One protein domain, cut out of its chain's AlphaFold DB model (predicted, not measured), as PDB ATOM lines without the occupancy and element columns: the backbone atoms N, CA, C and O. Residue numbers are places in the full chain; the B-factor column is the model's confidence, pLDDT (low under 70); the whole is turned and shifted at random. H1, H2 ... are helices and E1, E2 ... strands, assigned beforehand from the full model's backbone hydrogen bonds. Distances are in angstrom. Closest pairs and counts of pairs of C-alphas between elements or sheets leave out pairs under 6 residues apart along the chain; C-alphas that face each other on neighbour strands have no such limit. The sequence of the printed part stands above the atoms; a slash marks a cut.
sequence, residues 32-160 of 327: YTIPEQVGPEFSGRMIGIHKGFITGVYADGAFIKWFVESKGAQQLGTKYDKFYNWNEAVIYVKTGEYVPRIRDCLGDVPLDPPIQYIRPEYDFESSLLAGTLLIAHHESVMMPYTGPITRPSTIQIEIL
ATOM      1  N   TYR A  32      13.388 -67.701  42.125       61.16
ATOM      2  CA  TYR A  32      14.823 -67.495  41.922       61.16
ATOM      3  C   TYR A  32      15.314 -68.300  40.721       61.16
ATOM      4  O   TYR A  32      15.134 -69.516  40.648       61.16
ATOM      5  N   THR A  33      15.977 -67.613  39.797       65.25
ATOM      6  CA  THR A  33      16.614 -68.234  38.634       65.25
ATOM      7  C   THR A  33      18.061 -68.555  38.970       65.25
ATOM      8  O   THR A  33      18.796 -67.684  39.434       65.25
ATOM      9  N   ILE A  34      18.474 -69.800  38.755       74.81
ATOM     10  CA  ILE A  34      19.875 -70.208  38.903       74.81
ATOM     11  C   ILE A  34      20.705 -69.481  37.833       74.81
ATOM     12  O   ILE A  34      20.220 -69.330  36.712       74.81
ATOM     13  N   PRO A  35      21.920 -68.986  38.141       79.69
ATOM     14  CA  PRO A  35      22.669 -68.237  37.147       79.69
ATOM     15  C   PRO A  35      23.106 -69.165  36.015       79.69
ATOM     16  O   PRO A  35      23.473 -70.320  36.258       79.69
ATOM     17  N   GLU A  36      23.098 -68.638  34.795       82.88
ATOM     18  CA  GLU A  36      23.674 -69.318  33.640       82.88
ATOM     19  C   GLU A  36      25.186 -69.468  33.817       82.88
ATOM     20  O   GLU A  36      25.870 -68.556  34.303       82.88
ATOM     21  N   GLN A  37      25.703 -70.634  33.427       90.38
ATOM     22  CA  GLN A  37      27.141 -70.803  33.289       90.38
ATOM     23  C   GLN A  37      27.640 -69.936  32.136       90.38
ATOM     24  O   GLN A  37      26.972 -69.803  31.112       90.38
ATOM     25  N   VAL A  38      28.821 -69.352  32.300       93.19
ATOM     26  CA  VAL A  38      29.480 -68.656  31.191       93.19
ATOM     27  C   VAL A  38      30.148 -69.670  30.267       93.19
ATOM     28  O   VAL A  38      30.500 -70.760  30.712       93.19
ATOM     29  N   GLY A  39      30.315 -69.320  28.993       91.69
ATOM     30  CA  GLY A  39      31.046 -70.128  28.022       91.69
ATOM     31  C   GLY A  39      32.523 -69.732  27.880       91.69
ATOM     32  O   GLY A  39      32.971 -68.745  28.477       91.69
ATOM     33  N   PRO A  40      33.295 -70.477  27.066       92.44
ATOM     34  CA  PRO A  40      34.701 -70.179  26.773       92.44
ATOM     35  C   PRO A  40      34.932 -68.798  26.143       92.44
ATOM     36  O   PRO A  40      36.026 -68.248  26.244       92.44
ATOM     37  N   GLU A  41      33.916 -68.225  25.502       92.12
ATOM     38  CA  GLU A  41      33.932 -66.891  24.901       92.12
ATOM     39  C   GLU A  41      33.858 -65.744  25.923       92.12
ATOM     40  O   GLU A  41      34.052 -64.579  25.563       92.12
ATOM     41  N   PHE A  42      33.580 -66.036  27.197       93.75
ATOM     42  CA  PHE A  42      33.430 -65.014  28.222       93.75
ATOM     43  C   PHE A  42      34.766 -64.349  28.578       93.75
ATOM     44  O   PHE A  42      35.636 -64.919  29.238       93.75
ATOM     45  N   SER A  43      34.902 -63.078  28.202       88.25
ATOM     46  CA  SER A  43      36.054 -62.240  28.528       88.25
ATOM     47  C   SER A  43      35.813 -61.466  29.829       88.25
ATOM     48  O   SER A  43      35.469 -60.282  29.822       88.25
ATOM     49  N   GLY A  44      35.953 -62.129  30.973       93.38
ATOM     50  CA  GLY A  44      35.751 -61.495  32.272       93.38
ATOM     51  C   GLY A  44      36.306 -62.316  33.424       93.38
ATOM     52  O   GLY A  44      36.852 -63.402  33.243       93.38
ATOM     53  N   ARG A  45      36.171 -61.786  34.641       95.44
ATOM     54  CA  ARG A  45      36.499 -62.555  35.841       95.44
ATOM     55  C   ARG A  45      35.401 -63.588  36.085       95.44
ATOM     56  O   ARG A  45      34.222 -63.243  36.149       95.44
ATOM     57  N   MET A  46      35.814 -64.831  36.252       95.69
ATOM     58  CA  MET A  46      34.964 -65.991  36.471       95.69
ATOM     59  C   MET A  46      35.093 -66.493  37.907       95.69
ATOM     60  O   MET A  46      36.127 -66.303  38.550       95.69
ATOM     61  N   ILE A  47      34.055 -67.164  38.391       95.88
ATOM     62  CA  ILE A  47      34.056 -67.964  39.612       95.88
ATOM     63  C   ILE A  47      33.837 -69.419  39.212       95.88
ATOM     64  O   ILE A  47      32.789 -69.757  38.663       95.88
ATOM     65  N   GLY A  48      34.821 -70.270  39.495       95.31
ATOM     66  CA  GLY A  48      34.672 -71.718  39.404       95.31
ATOM     67  C   GLY A  48      34.203 -72.260  40.748       95.31
ATOM     68  O   GLY A  48      34.859 -72.019  41.758       95.31
ATOM     69  N   ILE A  49      33.082 -72.979  40.776       95.06
ATOM     70  CA  ILE A  49      32.541 -73.616  41.983       95.06
ATOM     71  C   ILE A  49      32.673 -75.129  41.837       95.06
ATOM     72  O   ILE A  49      31.962 -75.753  41.052       95.06
ATOM     73  N   HIS A  50      33.588 -75.716  42.604       93.00
ATOM     74  CA  HIS A  50      33.834 -77.158  42.621       93.00
ATOM     75  C   HIS A  50      32.850 -77.896  43.540       93.00
ATOM     76  O   HIS A  50      32.387 -78.992  43.234       93.00
ATOM     77  N   LYS A  51      32.522 -77.293  44.685       88.62
ATOM     78  CA  LYS A  51      31.601 -77.863  45.674       88.62
ATOM     79  C   LYS A  51      30.735 -76.749  46.238       88.62
ATOM     80  O   LYS A  51      31.284 -75.727  46.624       88.62
ATOM     81  N   GLY A  52      29.429 -76.958  46.343       86.62
ATOM     82  CA  GLY A  52      28.493 -76.010  46.944       86.62
ATOM     83  C   GLY A  52      27.056 -76.328  46.542       86.62
ATOM     84  O   GLY A  52      26.771 -77.436  46.093       86.62
ATOM     85  N   PHE A  53      26.170 -75.340  46.671       78.12
ATOM     86  CA  PHE A  53      24.777 -75.421  46.211       78.12
ATOM     87  C   PHE A  53      24.656 -75.718  44.720       78.12
ATOM     88  O   PHE A  53      23.784 -76.467  44.286       78.12
ATOM     89  N   ILE A  54      25.533 -75.080  43.954       85.62
ATOM     90  CA  ILE A  54      25.683 -75.250  42.519       85.62
ATOM     91  C   ILE A  54      27.157 -75.494  42.225       85.62
ATOM     92  O   ILE A  54      28.028 -75.071  42.986       85.62
ATOM     93  N   THR A  55      27.432 -76.170  41.121       89.50
ATOM     94  CA  THR A  55      28.784 -76.350  40.583       89.50
ATOM     95  C   THR A  55      28.817 -75.835  39.158       89.50
ATOM     96  O   THR A  55      27.795 -75.856  38.477       89.50
ATOM     97  N   GLY A  56      29.968 -75.338  38.720       93.88
ATOM     98  CA  GLY A  56      30.097 -74.761  37.387       93.88
ATOM     99  C   GLY A  56      31.008 -73.544  37.330       93.88
ATOM    100  O   GLY A  56      31.645 -73.184  38.324       93.88
ATOM    101  N   VAL A  57      31.061 -72.912  36.158       94.62
ATOM    102  CA  VAL A  57      31.806 -71.668  35.920       94.62
ATOM    103  C   VAL A  57      30.829 -70.527  35.654       94.62
ATOM    104  O   VAL A  57      29.996 -70.605  34.756       94.62
ATOM    105  N   TYR A  58      30.945 -69.444  36.420       95.19
ATOM    106  CA  TYR A  58      30.011 -68.313  36.393       95.19
ATOM    107  C   TYR A  58      30.749 -66.979  36.298       95.19
ATOM    108  O   TYR A  58      31.902 -66.877  36.708       95.19
ATOM    109  N   ALA A  59      30.083 -65.923  35.835       94.06
ATOM    110  CA  ALA A  59      30.623 -64.566  35.923       94.06
ATOM    111  C   ALA A  59      30.731 -64.102  37.394       94.06
ATOM    112  O   ALA A  59      29.792 -64.305  38.168       94.06
ATOM    113  N   ASP A  60      31.831 -63.437  37.789       92.00
ATOM    114  CA  ASP A  60      31.969 -62.807  39.121       92.00
ATOM    115  C   ASP A  60      31.004 -61.617  39.240       92.00
ATOM    116  O   ASP A  60      31.307 -60.485  38.861       92.00
ATOM    117  N   GLY A  61      29.810 -61.896  39.761       86.88
ATOM    118  CA  GLY A  61      28.743 -60.935  40.014       86.88
ATOM    119  C   GLY A  61      28.190 -61.026  41.438       86.88
ATOM    120  O   GLY A  61      28.415 -61.989  42.169       86.88
ATOM    121  N   ALA A  62      27.413 -60.021  41.851       81.19
ATOM    122  CA  ALA A  62      26.794 -59.998  43.183       81.19
ATOM    123  C   ALA A  62      25.880 -61.212  43.436       81.19
ATOM    124  O   ALA A  62      25.796 -61.700  44.558       81.19
ATOM    125  N   PHE A  63      25.237 -61.711  42.378       78.69
ATOM    126  CA  PHE A  63      24.345 -62.861  42.438       78.69
ATOM    127  C   PHE A  63      25.087 -64.156  42.795       78.69
ATOM    128  O   PHE A  63      24.700 -64.849  43.731       78.69
ATOM    129  N   ILE A  64      26.199 -64.453  42.111       86.62
ATOM    130  CA  ILE A  64      26.945 -65.691  42.355       86.62
ATOM    131  C   ILE A  64      27.611 -65.702  43.732       86.62
ATOM    132  O   ILE A  64      27.676 -66.750  44.367       86.62
ATOM    133  N   LYS A  65      28.027 -64.534  44.246       86.56
ATOM    134  CA  LYS A  65      28.624 -64.416  45.584       86.56
ATOM    135  C   LYS A  65      27.721 -64.986  46.661       86.56
ATOM    136  O   LYS A  65      28.204 -65.629  47.576       86.56
ATOM    137  N   TRP A  66      26.409 -64.841  46.530       81.75
ATOM    138  CA  TRP A  66      25.487 -65.438  47.486       81.75
ATOM    139  C   TRP A  66      25.567 -66.979  47.514       81.75
ATOM    140  O   TRP A  66      25.533 -67.570  48.596       81.75
ATOM    141  N   PHE A  67      25.775 -67.638  46.369       81.62
ATOM    142  CA  PHE A  67      25.925 -69.101  46.294       81.62
ATOM    143  C   PHE A  67      27.229 -69.612  46.914       81.62
ATOM    144  O   PHE A  67      27.316 -70.789  47.262       81.62
ATOM    145  N   VAL A  68      28.238 -68.750  47.064       88.00
ATOM    146  CA  VAL A  68      29.568 -69.149  47.545       88.00
ATOM    147  C   VAL A  68      29.959 -68.563  48.902       88.00
ATOM    148  O   VAL A  68      30.707 -69.193  49.642       88.00
ATOM    149  N   GLU A  69      29.418 -67.402  49.271       86.88
ATOM    150  CA  GLU A  69      29.779 -66.642  50.478       86.88
ATOM    151  C   GLU A  69      28.658 -66.609  51.531       86.88
ATOM    152  O   GLU A  69      28.894 -66.159  52.654       86.88
ATOM    153  N   SER A  70      27.442 -67.080  51.219       79.56
ATOM    154  CA  SER A  70      26.364 -67.139  52.217       79.56
ATOM    155  C   SER A  70      26.718 -68.064  53.387       79.56
ATOM    156  O   SER A  70      27.497 -69.007  53.255       79.56
ATOM    157  N   LYS A  71      26.090 -67.841  54.551       74.06
ATOM    158  CA  LYS A  71      26.229 -68.746  55.710       74.06
ATOM    159  C   LYS A  71      25.900 -70.196  55.348       74.06
ATOM    160  O   LYS A  71      26.581 -71.101  55.812       74.06
ATOM    161  N   GLY A  72      24.898 -70.385  54.489       71.44
ATOM    162  CA  GLY A  72      24.563 -71.692  53.942       71.44
ATOM    163  C   GLY A  72      25.739 -72.297  53.177       71.44
ATOM    164  O   GLY A  72      26.182 -73.385  53.510       71.44
ATOM    165  N   ALA A  73      26.332 -71.551  52.240       75.38
ATOM    166  CA  ALA A  73      27.487 -72.012  51.469       75.38
ATOM    167  C   ALA A  73      28.684 -72.378  52.369       75.38
ATOM    168  O   ALA A  73      29.381 -73.362  52.131       75.38
ATOM    169  N   GLN A  74      28.899 -71.627  53.449       80.25
ATOM    170  CA  GLN A  74      29.942 -71.938  54.428       80.25
ATOM    171  C   GLN A  74      29.675 -73.261  55.161       80.25
ATOM    172  O   GLN A  74      30.603 -74.047  55.340       80.25
ATOM    173  N   GLN A  75      28.423 -73.546  55.532       75.44
ATOM    174  CA  GLN A  75      28.028 -74.820  56.151       75.44
ATOM    175  C   GLN A  75      28.217 -76.011  55.203       75.44
ATOM    176  O   GLN A  75      28.650 -77.073  55.641       75.44
ATOM    177  N   LEU A  76      28.006 -75.808  53.897       72.88
ATOM    178  CA  LEU A  76      28.276 -76.814  52.859       72.88
ATOM    179  C   LEU A  76      29.769 -77.133  52.687       72.88
ATOM    180  O   LEU A  76      30.155 -78.097  52.006       72.88
ATOM    181  N   GLY A  77      30.638 -76.299  53.261       83.75
ATOM    182  CA  GLY A  77      32.052 -76.280  52.926       83.75
ATOM    183  C   GLY A  77      32.238 -76.008  51.436       83.75
ATOM    184  O   GLY A  77      32.935 -76.776  50.763       83.75
ATOM    185  N   THR A  78      31.552 -74.982  50.919       88.19
ATOM    186  CA  THR A  78      31.649 -74.567  49.519       88.19
ATOM    187  C   THR A  78      33.107 -74.302  49.147       88.19
ATOM    188  O   THR A  78      33.816 -73.559  49.825       88.19
ATOM    189  N   LYS A  79      33.557 -74.933  48.061       94.12
ATOM    190  CA  LYS A  79      34.884 -74.752  47.468       94.12
ATOM    191  C   LYS A  79      34.722 -74.025  46.143       94.12
ATOM    192  O   LYS A  79      34.140 -74.574  45.203       94.12
ATOM    193  N   TYR A  80      35.226 -72.800  46.098       95.62
ATOM    194  CA  TYR A  80      35.221 -71.959  44.913       95.62
ATOM    195  C   TYR A  80      36.520 -71.160  44.809       95.62
ATOM    196  O   TYR A  80      37.197 -70.941  45.816       95.62
ATOM    197  N   ASP A  81      36.841 -70.705  43.602       95.44
ATOM    198  CA  ASP A  81      37.952 -69.785  43.359       95.44
ATOM    199  C   ASP A  81      37.677 -68.900  42.128       95.44
ATOM    200  O   ASP A  81      36.680 -69.082  41.421       95.44
ATOM    201  N   LYS A  82      38.530 -67.898  41.900       95.06
ATOM    202  CA  LYS A  82      38.383 -66.873  40.864       95.06
ATOM    203  C   LYS A  82      39.402 -67.055  39.749       95.06
ATOM    204  O   LYS A  82      40.597 -67.188  39.997       95.06
ATOM    205  N   PHE A  83      38.930 -66.944  38.514       93.62
ATOM    206  CA  PHE A  83      39.720 -67.214  37.317       93.62
ATOM    207  C   PHE A  83      39.542 -66.120  36.266       93.62
ATOM    208  O   PHE A  83      38.530 -65.427  36.228       93.62
ATOM    209  N   TYR A  84      40.541 -65.975  35.399       92.44
ATOM    210  CA  TYR A  84      40.459 -65.164  34.176       92.44
ATOM    211  C   TYR A  84      40.604 -66.011  32.909       92.44
ATOM    212  O   TYR A  84      40.393 -65.510  31.811       92.44
ATOM    213  N   ASN A  85      40.966 -67.285  33.059       91.38
ATOM    214  CA  ASN A  85      41.100 -68.241  31.976       91.38
ATOM    215  C   ASN A  85      40.032 -69.331  32.129       91.38
ATOM    216  O   ASN A  85      39.842 -69.872  33.221       91.38
ATOM    217  N   TRP A  86      39.345 -69.637  31.029       92.88
ATOM    218  CA  TRP A  86      38.286 -70.642  30.990       92.88
ATOM    219  C   TRP A  86      38.797 -72.030  31.388       92.88
ATOM    220  O   TRP A  86      38.251 -72.655  32.294       92.88
ATOM    221  N   ASN A  87      39.891 -72.488  30.779       92.19
ATOM    222  CA  ASN A  87      40.437 -73.822  31.016       92.19
ATOM    223  C   ASN A  87      40.891 -74.006  32.472       92.19
ATOM    224  O   ASN A  87      40.640 -75.059  33.057       92.19
ATOM    225  N   GLU A  88      41.488 -72.978  33.086       91.75
ATOM    226  CA  GLU A  88      41.827 -72.990  34.519       91.75
ATOM    227  C   GLU A  88      40.570 -73.183  35.388       91.75
ATOM    228  O   GLU A  88      40.559 -74.037  36.279       91.75
ATOM    229  N   ALA A  89      39.489 -72.450  35.092       93.38
ATOM    230  CA  ALA A  89      38.228 -72.559  35.822       93.38
ATOM    231  C   ALA A  89      37.588 -73.947  35.667       93.38
ATOM    232  O   ALA A  89      37.162 -74.546  36.654       93.38
ATOM    233  N   VAL A  90      37.559 -74.491  34.445       91.94
ATOM    234  CA  VAL A  90      37.000 -75.822  34.164       91.94
ATOM    235  C   VAL A  90      37.767 -76.911  34.914       91.94
ATOM    236  O   VAL A  90      37.147 -77.797  35.508       91.94
ATOM    237  N   ILE A  91      39.103 -76.861  34.918       91.00
ATOM    238  CA  ILE A  91      39.906 -77.861  35.634       91.00
ATOM    239  C   ILE A  91      39.673 -77.758  37.134       91.00
ATOM    240  O   ILE A  91      39.467 -78.788  37.779       91.00
ATOM    241  N   TYR A  92      39.640 -76.542  37.680       93.81
ATOM    242  CA  TYR A  92      39.331 -76.344  39.091       93.81
ATOM    243  C   TYR A  92      37.968 -76.936  39.457       93.81
ATOM    244  O   TYR A  92      37.863 -77.676  40.429       93.81
ATOM    245  N   VAL A  93      36.924 -76.680  38.663       92.94
ATOM    246  CA  VAL A  93      35.585 -77.227  38.935       92.94
ATOM    247  C   VAL A  93      35.594 -78.757  38.905       92.94
ATOM    248  O   VAL A  93      35.007 -79.385  39.788       92.94
ATOM    249  N   LYS A  94      36.298 -79.374  37.946       89.12
ATOM    250  CA  LYS A  94      36.359 -80.839  37.797       89.12
ATOM    251  C   LYS A  94      37.205 -81.529  38.873       89.12
ATOM    252  O   LYS A  94      36.863 -82.630  39.289       89.12
ATOM    253  N   THR A  95      38.295 -80.907  39.320       89.25
ATOM    254  CA  THR A  95      39.292 -81.550  40.200       89.25
ATOM    255  C   THR A  95      39.241 -81.067  41.647       89.25
ATOM    256  O   THR A  95      39.616 -81.800  42.556       89.25
ATOM    257  N   GLY A  96      38.773 -79.840  41.881       89.62
ATOM    258  CA  GLY A  96      38.863 -79.157  43.170       89.62
ATOM    259  C   GLY A  96      40.273 -78.693  43.530       89.62
ATOM    260  O   GLY A  96      40.474 -78.170  44.628       89.62
ATOM    261  N   GLU A  97      41.238 -78.874  42.628       87.12
ATOM    262  CA  GLU A  97      42.630 -78.497  42.817       87.12
ATOM    263  C   GLU A  97      42.942 -77.234  42.019       87.12
ATOM    264  O   GLU A  97      42.565 -77.082  40.854       87.12
ATOM    265  N   TYR A  98      43.640 -76.298  42.661       78.94
ATOM    266  CA  TYR A  98      44.168 -75.140  41.958       78.94
ATOM    267  C   TYR A  98      45.342 -75.603  41.110       78.94
ATOM    268  O   TYR A  98      46.328 -76.076  41.667       78.94
ATOM    269  N   VAL A  99      45.255 -75.458  39.790       69.50
ATOM    270  CA  VAL A  99      46.365 -75.790  38.894       69.50
ATOM    271  C   VAL A  99      47.369 -74.644  38.945       69.50
ATOM    272  O   VAL A  99      47.164 -73.607  38.306       69.50
ATOM    273  N   PRO A 100      48.476 -74.768  39.694       55.38
ATOM    274  CA  PRO A 100      49.426 -73.693  39.805       55.38
ATOM    275  C   PRO A 100      50.291 -73.792  38.553       55.38
ATOM    276  O   PRO A 100      51.176 -74.636  38.467       55.38
ATOM    277  N   ARG A 101      50.084 -72.879  37.602       54.00
ATOM    278  CA  ARG A 101      51.094 -72.555  36.579       54.00
ATOM    279  C   ARG A 101      51.268 -73.583  35.451       54.00
ATOM    280  O   ARG A 101      52.377 -73.750  34.959       54.00
ATOM    281  N   ILE A 102      50.186 -74.173  34.949       54.50
ATOM    282  CA  ILE A 102      50.193 -74.801  33.612       54.50
ATOM    283  C   ILE A 102      49.707 -73.782  32.565       54.50
ATOM    284  O   ILE A 102      48.942 -74.104  31.665       54.50
ATOM    285  N   ARG A 103      50.120 -72.509  32.669       54.91
ATOM    286  CA  ARG A 103      49.804 -71.531  31.610       54.91
ATOM    287  C   ARG A 103      50.424 -71.935  30.276       54.91
ATOM    288  O   ARG A 103      49.825 -71.692  29.241       54.91
ATOM    289  N   ASP A 104      51.563 -72.619  30.329       55.94
ATOM    290  CA  ASP A 104      52.320 -73.001  29.140       55.94
ATOM    291  C   ASP A 104      51.908 -74.371  28.568       55.94
ATOM    292  O   ASP A 104      52.397 -74.755  27.509       55.94
ATOM    293  N   CYS A 105      51.034 -75.137  29.241       58.25
ATOM    294  CA  CYS A 105      50.574 -76.447  28.735       58.25
ATOM    295  C   CYS A 105      49.048 -76.603  28.672       58.25
ATOM    296  O   CYS A 105      48.562 -77.646  28.233       58.25
ATOM    297  N   LEU A 106      48.284 -75.588  29.082       67.62
ATOM    298  CA  LEU A 106      46.865 -75.508  28.762       67.62
ATOM    299  C   LEU A 106      46.771 -75.060  27.311       67.62
ATOM    300  O   LEU A 106      46.922 -73.880  27.020       67.62
ATOM    301  N   GLY A 107      46.600 -76.021  26.403       65.44
ATOM    302  CA  GLY A 107      46.449 -75.721  24.983       65.44
ATOM    303  C   GLY A 107      45.341 -74.692  24.738       65.44
ATOM    304  O   GLY A 107      44.387 -74.598  25.512       65.44
ATOM    305  N   ASP A 108      45.450 -73.961  23.628       76.56
ATOM    306  CA  ASP A 108      44.499 -72.910  23.227       76.56
ATOM    307  C   ASP A 108      43.081 -73.436  22.944       76.56
ATOM    308  O   ASP A 108      42.145 -72.666  22.730       76.56
ATOM    309  N   VAL A 109      42.911 -74.759  22.920       84.06
ATOM    310  CA  VAL A 109      41.620 -75.402  22.705       84.06
ATOM    311  C   VAL A 109      40.784 -75.288  23.988       84.06
ATOM    312  O   VAL A 109      41.227 -75.747  25.048       84.06
ATOM    313  N   PRO A 110      39.581 -74.692  23.926       85.06
ATOM    314  CA  PRO A 110      38.713 -74.575  25.087       85.06
ATOM    315  C   PRO A 110      38.226 -75.955  25.541       85.06
ATOM    316  O   PRO A 110      37.818 -76.781  24.728       85.06
ATOM    317  N   LEU A 111      38.270 -76.197  26.851       86.94
ATOM    318  CA  LEU A 111      37.723 -77.407  27.461       86.94
ATOM    319  C   LEU A 111      36.195 -77.368  27.492       86.94
ATOM    320  O   LEU A 111      35.596 -76.301  27.631       86.94
ATOM    321  N   ASP A 112      35.570 -78.545  27.463       86.75
ATOM    322  CA  ASP A 112      34.119 -78.651  27.601       86.75
ATOM    323  C   ASP A 112      33.642 -78.112  28.959       86.75
ATOM    324  O   ASP A 112      34.273 -78.420  29.992       86.75
ATOM    325  N   PRO A 113      32.517 -77.369  28.978       84.75
ATOM    326  CA  PRO A 113      31.953 -76.811  30.198       84.75
ATOM    327  C   PRO A 113      31.675 -77.909  31.230       84.75
ATOM    328  O   PRO A 113      31.300 -79.032  30.878       84.75
ATOM    329  N   PRO A 114      31.885 -77.631  32.526       84.75
ATOM    330  CA  PRO A 114      31.511 -78.569  33.564       84.75
ATOM    331  C   PRO A 114      29.988 -78.694  33.638       84.75
ATOM    332  O   PRO A 114      29.247 -77.727  33.458       84.75
ATOM    333  N   ILE A 115      29.529 -79.901  33.951       79.00
ATOM    334  CA  ILE A 115      28.114 -80.163  34.206       79.00
ATOM    335  C   ILE A 115      27.704 -79.395  35.464       79.00
ATOM    336  O   ILE A 115      28.377 -79.479  36.493       79.00
ATOM    337  N   GLN A 116      26.595 -78.662  35.380       79.31
ATOM    338  CA  GLN A 116      26.031 -77.979  36.534       79.31
ATOM    339  C   GLN A 116      25.278 -78.976  37.405       79.31
ATOM    340  O   GLN A 116      24.172 -79.397  37.068       79.31
ATOM    341  N   TYR A 117      25.846 -79.302  38.558       76.50
ATOM    342  CA  TYR A 117      25.138 -80.034  39.602       76.50
ATOM    343  C   TYR A 117      24.472 -79.074  40.573       76.50
ATOM    344  O   TYR A 117      25.119 -78.141  41.055       76.50
ATOM    345  N   ILE A 118      23.212 -79.347  40.893       72.75
ATOM    346  CA  ILE A 118      22.444 -78.655  41.926       72.75
ATOM    347  C   ILE A 118      22.283 -79.612  43.105       72.75
ATOM    348  O   ILE A 118      21.766 -80.722  42.947       72.75
ATOM    349  N   ARG A 119      22.738 -79.186  44.287       66.94
ATOM    350  CA  ARG A 119      22.662 -79.984  45.513       66.94
ATOM    351  C   ARG A 119      21.494 -79.535  46.393       66.94
ATOM    352  O   ARG A 119      21.549 -78.432  46.940       66.94
ATOM    353  N   PRO A 120      20.454 -80.371  46.551       55.47
ATOM    354  CA  PRO A 120      19.458 -80.204  47.590       55.47
ATOM    355  C   PRO A 120      20.119 -80.536  48.922       55.47
ATOM    356  O   PRO A 120      20.555 -81.663  49.135       55.47
ATOM    357  N   GLU A 121      20.234 -79.564  49.819       55.94
ATOM    358  CA  GLU A 121      20.640 -79.841  51.194       55.94
ATOM    359  C   GLU A 121      19.547 -79.420  52.171       55.94
ATOM    360  O   GLU A 121      18.822 -78.444  51.962       55.94
ATOM    361  N   TYR A 122      19.391 -80.248  53.203       46.25
ATOM    362  CA  TYR A 122      18.217 -80.301  54.072       46.25
ATOM    363  C   TYR A 122      18.288 -79.323  55.256       46.25
ATOM    364  O   TYR A 122      17.266 -78.979  55.843       46.25
ATOM    365  N   ASP A 123      19.473 -78.792  55.554       43.88
ATOM    366  CA  ASP A 123      19.734 -78.044  56.786       43.88
ATOM    367  C   ASP A 123      19.860 -76.535  56.557       43.88
ATOM    368  O   ASP A 123      20.792 -75.886  57.028       43.88
ATOM    369  N   PHE A 124      18.882 -75.928  55.882       47.19
ATOM    370  CA  PHE A 124      18.702 -74.473  55.975       47.19
ATOM    371  C   PHE A 124      17.393 -74.122  56.670       47.19
ATOM    372  O   PHE A 124      16.574 -73.360  56.154       47.19
ATOM    373  N   GLU A 125      17.236 -74.660  57.884       42.53
ATOM    374  CA  GLU A 125      16.083 -74.497  58.786       42.53
ATOM    375  C   GLU A 125      15.650 -73.042  59.042       42.53
ATOM    376  O   GLU A 125      14.596 -72.815  59.623       42.53
ATOM    377  N   SER A 126      16.410 -72.031  58.618       44.22
ATOM    378  CA  SER A 126      16.108 -70.638  58.950       44.22
ATOM    379  C   SER A 126      15.741 -69.737  57.777       44.22
ATOM    380  O   SER A 126      15.406 -68.588  58.038       44.22
ATOM    381  N   SER A 127      15.810 -70.180  56.514       47.97
ATOM    382  CA  SER A 127      16.201 -69.219  55.476       47.97
ATOM    383  C   SER A 127      15.287 -68.953  54.275       47.97
ATOM    384  O   SER A 127      15.075 -67.776  53.973       47.97
ATOM    385  N   LEU A 128      14.683 -69.962  53.635       48.56
ATOM    386  CA  LEU A 128      13.668 -69.702  52.595       48.56
ATOM    387  C   LEU A 128      12.270 -69.625  53.194       48.56
ATOM    388  O   LEU A 128      11.931 -70.345  54.132       48.56
ATOM    389  N   LEU A 129      11.431 -68.796  52.579       43.22
ATOM    390  CA  LEU A 129       9.990 -68.883  52.771       43.22
ATOM    391  C   LEU A 129       9.487 -70.178  52.118       43.22
ATOM    392  O   LEU A 129       9.886 -70.529  51.002       43.22
ATOM    393  N   ALA A 130       8.594 -70.883  52.810       43.62
ATOM    394  CA  ALA A 130       7.868 -72.008  52.232       43.62
ATOM    395  C   ALA A 130       7.164 -71.570  50.931       43.62
ATOM    396  O   ALA A 130       6.561 -70.497  50.892       43.62
ATOM    397  N   GLY A 131       7.242 -72.391  49.877       43.16
ATOM    398  CA  GLY A 131       6.649 -72.078  48.569       43.16
ATOM    399  C   GLY A 131       7.568 -71.366  47.568       43.16
ATOM    400  O   GLY A 131       7.082 -70.879  46.555       43.16
ATOM    401  N   THR A 132       8.878 -71.313  47.820       47.25
ATOM    402  CA  THR A 132       9.856 -70.798  46.843       47.25
ATOM    403  C   THR A 132       9.932 -71.712  45.604       47.25
ATOM    404  O   THR A 132       9.847 -72.937  45.735       47.25
ATOM    405  N   LEU A 133      10.111 -71.126  44.413       49.66
ATOM    406  CA  LEU A 133      10.349 -71.832  43.147       49.66
ATOM    407  C   LEU A 133      11.775 -71.541  42.654       49.66
ATOM    408  O   LEU A 133      12.128 -70.379  42.437       49.66
ATOM    409  N   LEU A 134      12.586 -72.585  42.470       58.16
ATOM    410  CA  LEU A 134      13.876 -72.478  41.787       58.16
ATOM    411  C   LEU A 134      13.721 -72.900  40.336       58.16
ATOM    412  O   LEU A 134      13.225 -73.986  40.052       58.16
ATOM    413  N   ILE A 135      14.189 -72.054  39.431       58.59
ATOM    414  CA  ILE A 135      14.172 -72.349  38.005       58.59
ATOM    415  C   ILE A 135      15.593 -72.717  37.580       58.59
ATOM    416  O   ILE A 135      16.506 -71.890  37.664       58.59
ATOM    417  N   ALA A 136      15.769 -73.975  37.177       63.16
ATOM    418  CA  ALA A 136      17.034 -74.546  36.723       63.16
ATOM    419  C   ALA A 136      17.069 -74.666  35.191       63.16
ATOM    420  O   ALA A 136      16.027 -74.768  34.536       63.16
ATOM    421  N   HIS A 137      18.272 -74.682  34.615       64.25
ATOM    422  CA  HIS A 137      18.448 -74.906  33.181       64.25
ATOM    423  C   HIS A 137      18.226 -76.377  32.819       64.25
ATOM    424  O   HIS A 137      18.423 -77.268  33.639       64.25
ATOM    425  N   HIS A 138      17.834 -76.641  31.568       62.03
ATOM    426  CA  HIS A 138      17.583 -78.003  31.076       62.03
ATOM    427  C   HIS A 138      18.784 -78.955  31.174       62.03
ATOM    428  O   HIS A 138      18.595 -80.164  31.232       62.03
ATOM    429  N   GLU A 139      20.003 -78.418  31.199       64.50
ATOM    430  CA  GLU A 139      21.244 -79.194  31.308       64.50
ATOM    431  C   GLU A 139      21.703 -79.381  32.763       64.50
ATOM    432  O   GLU A 139      22.717 -80.032  33.021       64.50
ATOM    433  N   SER A 140      20.986 -78.800  33.730       63.19
ATOM    434  CA  SER A 140      21.322 -78.939  35.141       63.19
ATOM    435  C   SER A 140      20.961 -80.338  35.644       63.19
ATOM    436  O   SER A 140      19.843 -80.818  35.458       63.19
ATOM    437  N   VAL A 141      21.892 -80.974  36.354       62.00
ATOM    438  CA  VAL A 141      21.668 -82.270  37.002       62.00
ATOM    439  C   VAL A 141      21.326 -82.048  38.470       62.00
ATOM    440  O   VAL A 141      22.100 -81.470  39.239       62.00
ATOM    441  N   MET A 142      20.156 -82.534  38.873       61.16
ATOM    442  CA  MET A 142      19.731 -82.548  40.269       61.16
ATOM    443  C   MET A 142      20.355 -83.754  40.970       61.16
ATOM    444  O   MET A 142      20.058 -84.892  40.616       61.16
ATOM    445  N   MET A 143      21.199 -83.528  41.978       51.91
ATOM    446  CA  MET A 143      21.692 -84.639  42.797       51.91
ATOM    447  C   MET A 143      20.636 -84.999  43.848       51.91
ATOM    448  O   MET A 143      20.197 -84.107  44.562       51.91
ATOM    449  N   PRO A 144      20.208 -86.260  44.004       41.91
ATOM    450  CA  PRO A 144      19.303 -86.625  45.088       41.91
ATOM    451  C   PRO A 144      20.006 -86.482  46.451       41.91
ATOM    452  O   PRO A 144      21.141 -86.924  46.628       41.91
ATOM    453  N   TYR A 145      19.335 -85.866  47.429       40.22
ATOM    454  CA  TYR A 145      19.809 -85.829  48.817       40.22
ATOM    455  C   TYR A 145      19.564 -87.188  49.478       40.22
ATOM    456  O   TYR A 145      18.434 -87.673  49.480       40.22
ATOM    457  N   THR A 146      20.598 -87.788  50.066       37.25
ATOM    458  CA  THR A 146      20.531 -89.124  50.690       37.25
ATOM    459  C   THR A 146      20.589 -89.101  52.224       37.25
ATOM    460  O   THR A 146      20.687 -90.155  52.851       37.25
ATOM    461  N   GLY A 147      20.540 -87.922  52.851       39.75
ATOM    462  CA  GLY A 147      20.599 -87.779  54.310       39.75
ATOM    463  C   GLY A 147      19.236 -87.892  55.023       39.75
ATOM    464  O   GLY A 147      18.189 -87.977  54.376       39.75
ATOM    465  N   PRO A 148      19.228 -87.904  56.370       34.81
ATOM    466  CA  PRO A 148      18.014 -88.084  57.164       34.81
ATOM    467  C   PRO A 148      17.068 -86.875  57.062       34.81
ATOM    468  O   PRO A 148      17.384 -85.770  57.491       34.81
ATOM    469  N   ILE A 149      15.872 -87.117  56.524       44.59
ATOM    470  CA  ILE A 149      14.775 -86.149  56.381       44.59
ATOM    471  C   ILE A 149      14.074 -86.001  57.741       44.59
ATOM    472  O   ILE A 149      13.318 -86.881  58.144       44.59
ATOM    473  N   THR A 150      14.319 -84.914  58.475       39.75
ATOM    474  CA  THR A 150      13.750 -84.711  59.821       39.75
ATOM    475  C   THR A 150      12.473 -83.854  59.861       39.75
ATOM    476  O   THR A 150      11.687 -84.045  60.791       39.75
ATOM    477  N   ARG A 151      12.191 -82.964  58.882       41.03
ATOM    478  CA  ARG A 151      10.961 -82.124  58.808       41.03
ATOM    479  C   ARG A 151      10.621 -81.586  57.395       41.03
ATOM    480  O   ARG A 151      11.464 -80.955  56.765       41.03
ATOM    481  N   PRO A 152       9.374 -81.707  56.899       37.56
ATOM    482  CA  PRO A 152       9.031 -81.290  55.538       37.56
ATOM    483  C   PRO A 152       8.819 -79.768  55.405       37.56
ATOM    484  O   PRO A 152       7.840 -79.230  55.917       37.56
ATOM    485  N   SER A 153       9.677 -79.095  54.630       39.28
ATOM    486  CA  SER A 153       9.450 -77.738  54.102       39.28
ATOM    487  C   SER A 153       9.531 -77.771  52.571       39.28
ATOM    488  O   SER A 153      10.542 -78.187  52.010       39.28
ATOM    489  N   THR A 154       8.448 -77.389  51.885       45.41
ATOM    490  CA  THR A 154       8.271 -77.586  50.431       45.41
ATOM    491  C   THR A 154       8.766 -76.400  49.606       45.41
ATOM    492  O   THR A 154       8.227 -75.296  49.708       45.41
ATOM    493  N   ILE A 155       9.741 -76.660  48.741       47.97
ATOM    494  CA  ILE A 155      10.196 -75.789  47.650       47.97
ATOM    495  C   ILE A 155      10.113 -76.619  46.372       47.97
ATOM    496  O   ILE A 155      10.224 -77.844  46.428       47.97
ATOM    497  N   GLN A 156       9.805 -75.976  45.250       48.44
ATOM    498  CA  GLN A 156       9.676 -76.633  43.951       48.44
ATOM    499  C   GLN A 156      10.850 -76.230  43.065       48.44
ATOM    500  O   GLN A 156      11.271 -75.075  43.077       48.44
ATOM    501  N   ILE A 157      11.386 -77.186  42.311       51.97
ATOM    502  CA  ILE A 157      12.417 -76.932  41.308       51.97
ATOM    503  C   ILE A 157      11.794 -77.240  39.955       51.97
ATOM    504  O   ILE A 157      11.357 -78.365  39.720       51.97
ATOM    505  N   GLU A 158      11.719 -76.231  39.096       52.50
ATOM    506  CA  GLU A 158      11.230 -76.364  37.730       52.50
ATOM    507  C   GLU A 158      12.422 -76.309  36.776       52.50
ATOM    508  O   GLU A 158      13.185 -75.343  36.748       52.50
ATOM    509  N   ILE A 159      12.605 -77.384  36.010       53.00
ATOM    510  CA  ILE A 159      13.612 -77.445  34.955       53.00
ATOM    511  C   ILE A 159      12.985 -76.829  33.704       53.00
ATOM    512  O   ILE A 159      11.960 -77.313  33.214       53.00
ATOM    513  N   LEU A 160      13.591 -75.759  33.183       53.09
ATOM    514  CA  LEU A 160      13.148 -75.115  31.946       53.09
ATOM    515  C   LEU A 160      13.385 -76.042  30.759       53.09
ATOM    516  O   LEU A 160      14.418 -75.961  30.104       53.09
TER     517      LEU A 160
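This is residues 32 to 160 of the 327 residues of an uncharacterized protein of Ceratobasidium theobromae (UniProt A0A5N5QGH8). In an elongated model with little regular structure, a small antiparallel sheet, E2 E1 E3, has H1 and H3 on opposite faces; loops lead to a parallel strand pair, E4 and E5. Of 129 printed residues, 48 are in named elements, class mixed: E1 E2 H1 H2 E3 H3 E4 E5. It is compact, radius of gyration of the C-alphas 15.6 A, spanning 52 by 28 by 26 A.

Look at E1, residues 46 to 51: within hydrogen-bond range are its N 47 and O 58 of hairpin partner E2, residues 56 to 59, 2.7 A, and its N 48 and O 81 of E3, residues 79 to 83, 2.9 A. H3, residues 86 to 95, runs along E1, at 6 degrees on the local plane. H1, residues 62 to 69, and H2, residues 71 to 75, only just touch, only at the corner, with 3 pairs of C-alphas within 8 A. Every O i to N i+4 pair is within range in H2 and H3, 2 of 4 in H1.

Find E1 starting at (34.964, -65.991, 36.471), 15.4 A long. E4, residues 133 to 137, pairs with E5, residues 156 to 160, N 134 and O 156 at 2.9 A; C-alpha 160 is at (13.148, -75.115, 31.946).

The printed part has no cut. Links H3 to E4 and E4 to E5 are long; pLDDT is under 70 for 53 residues, among them 119 to 160.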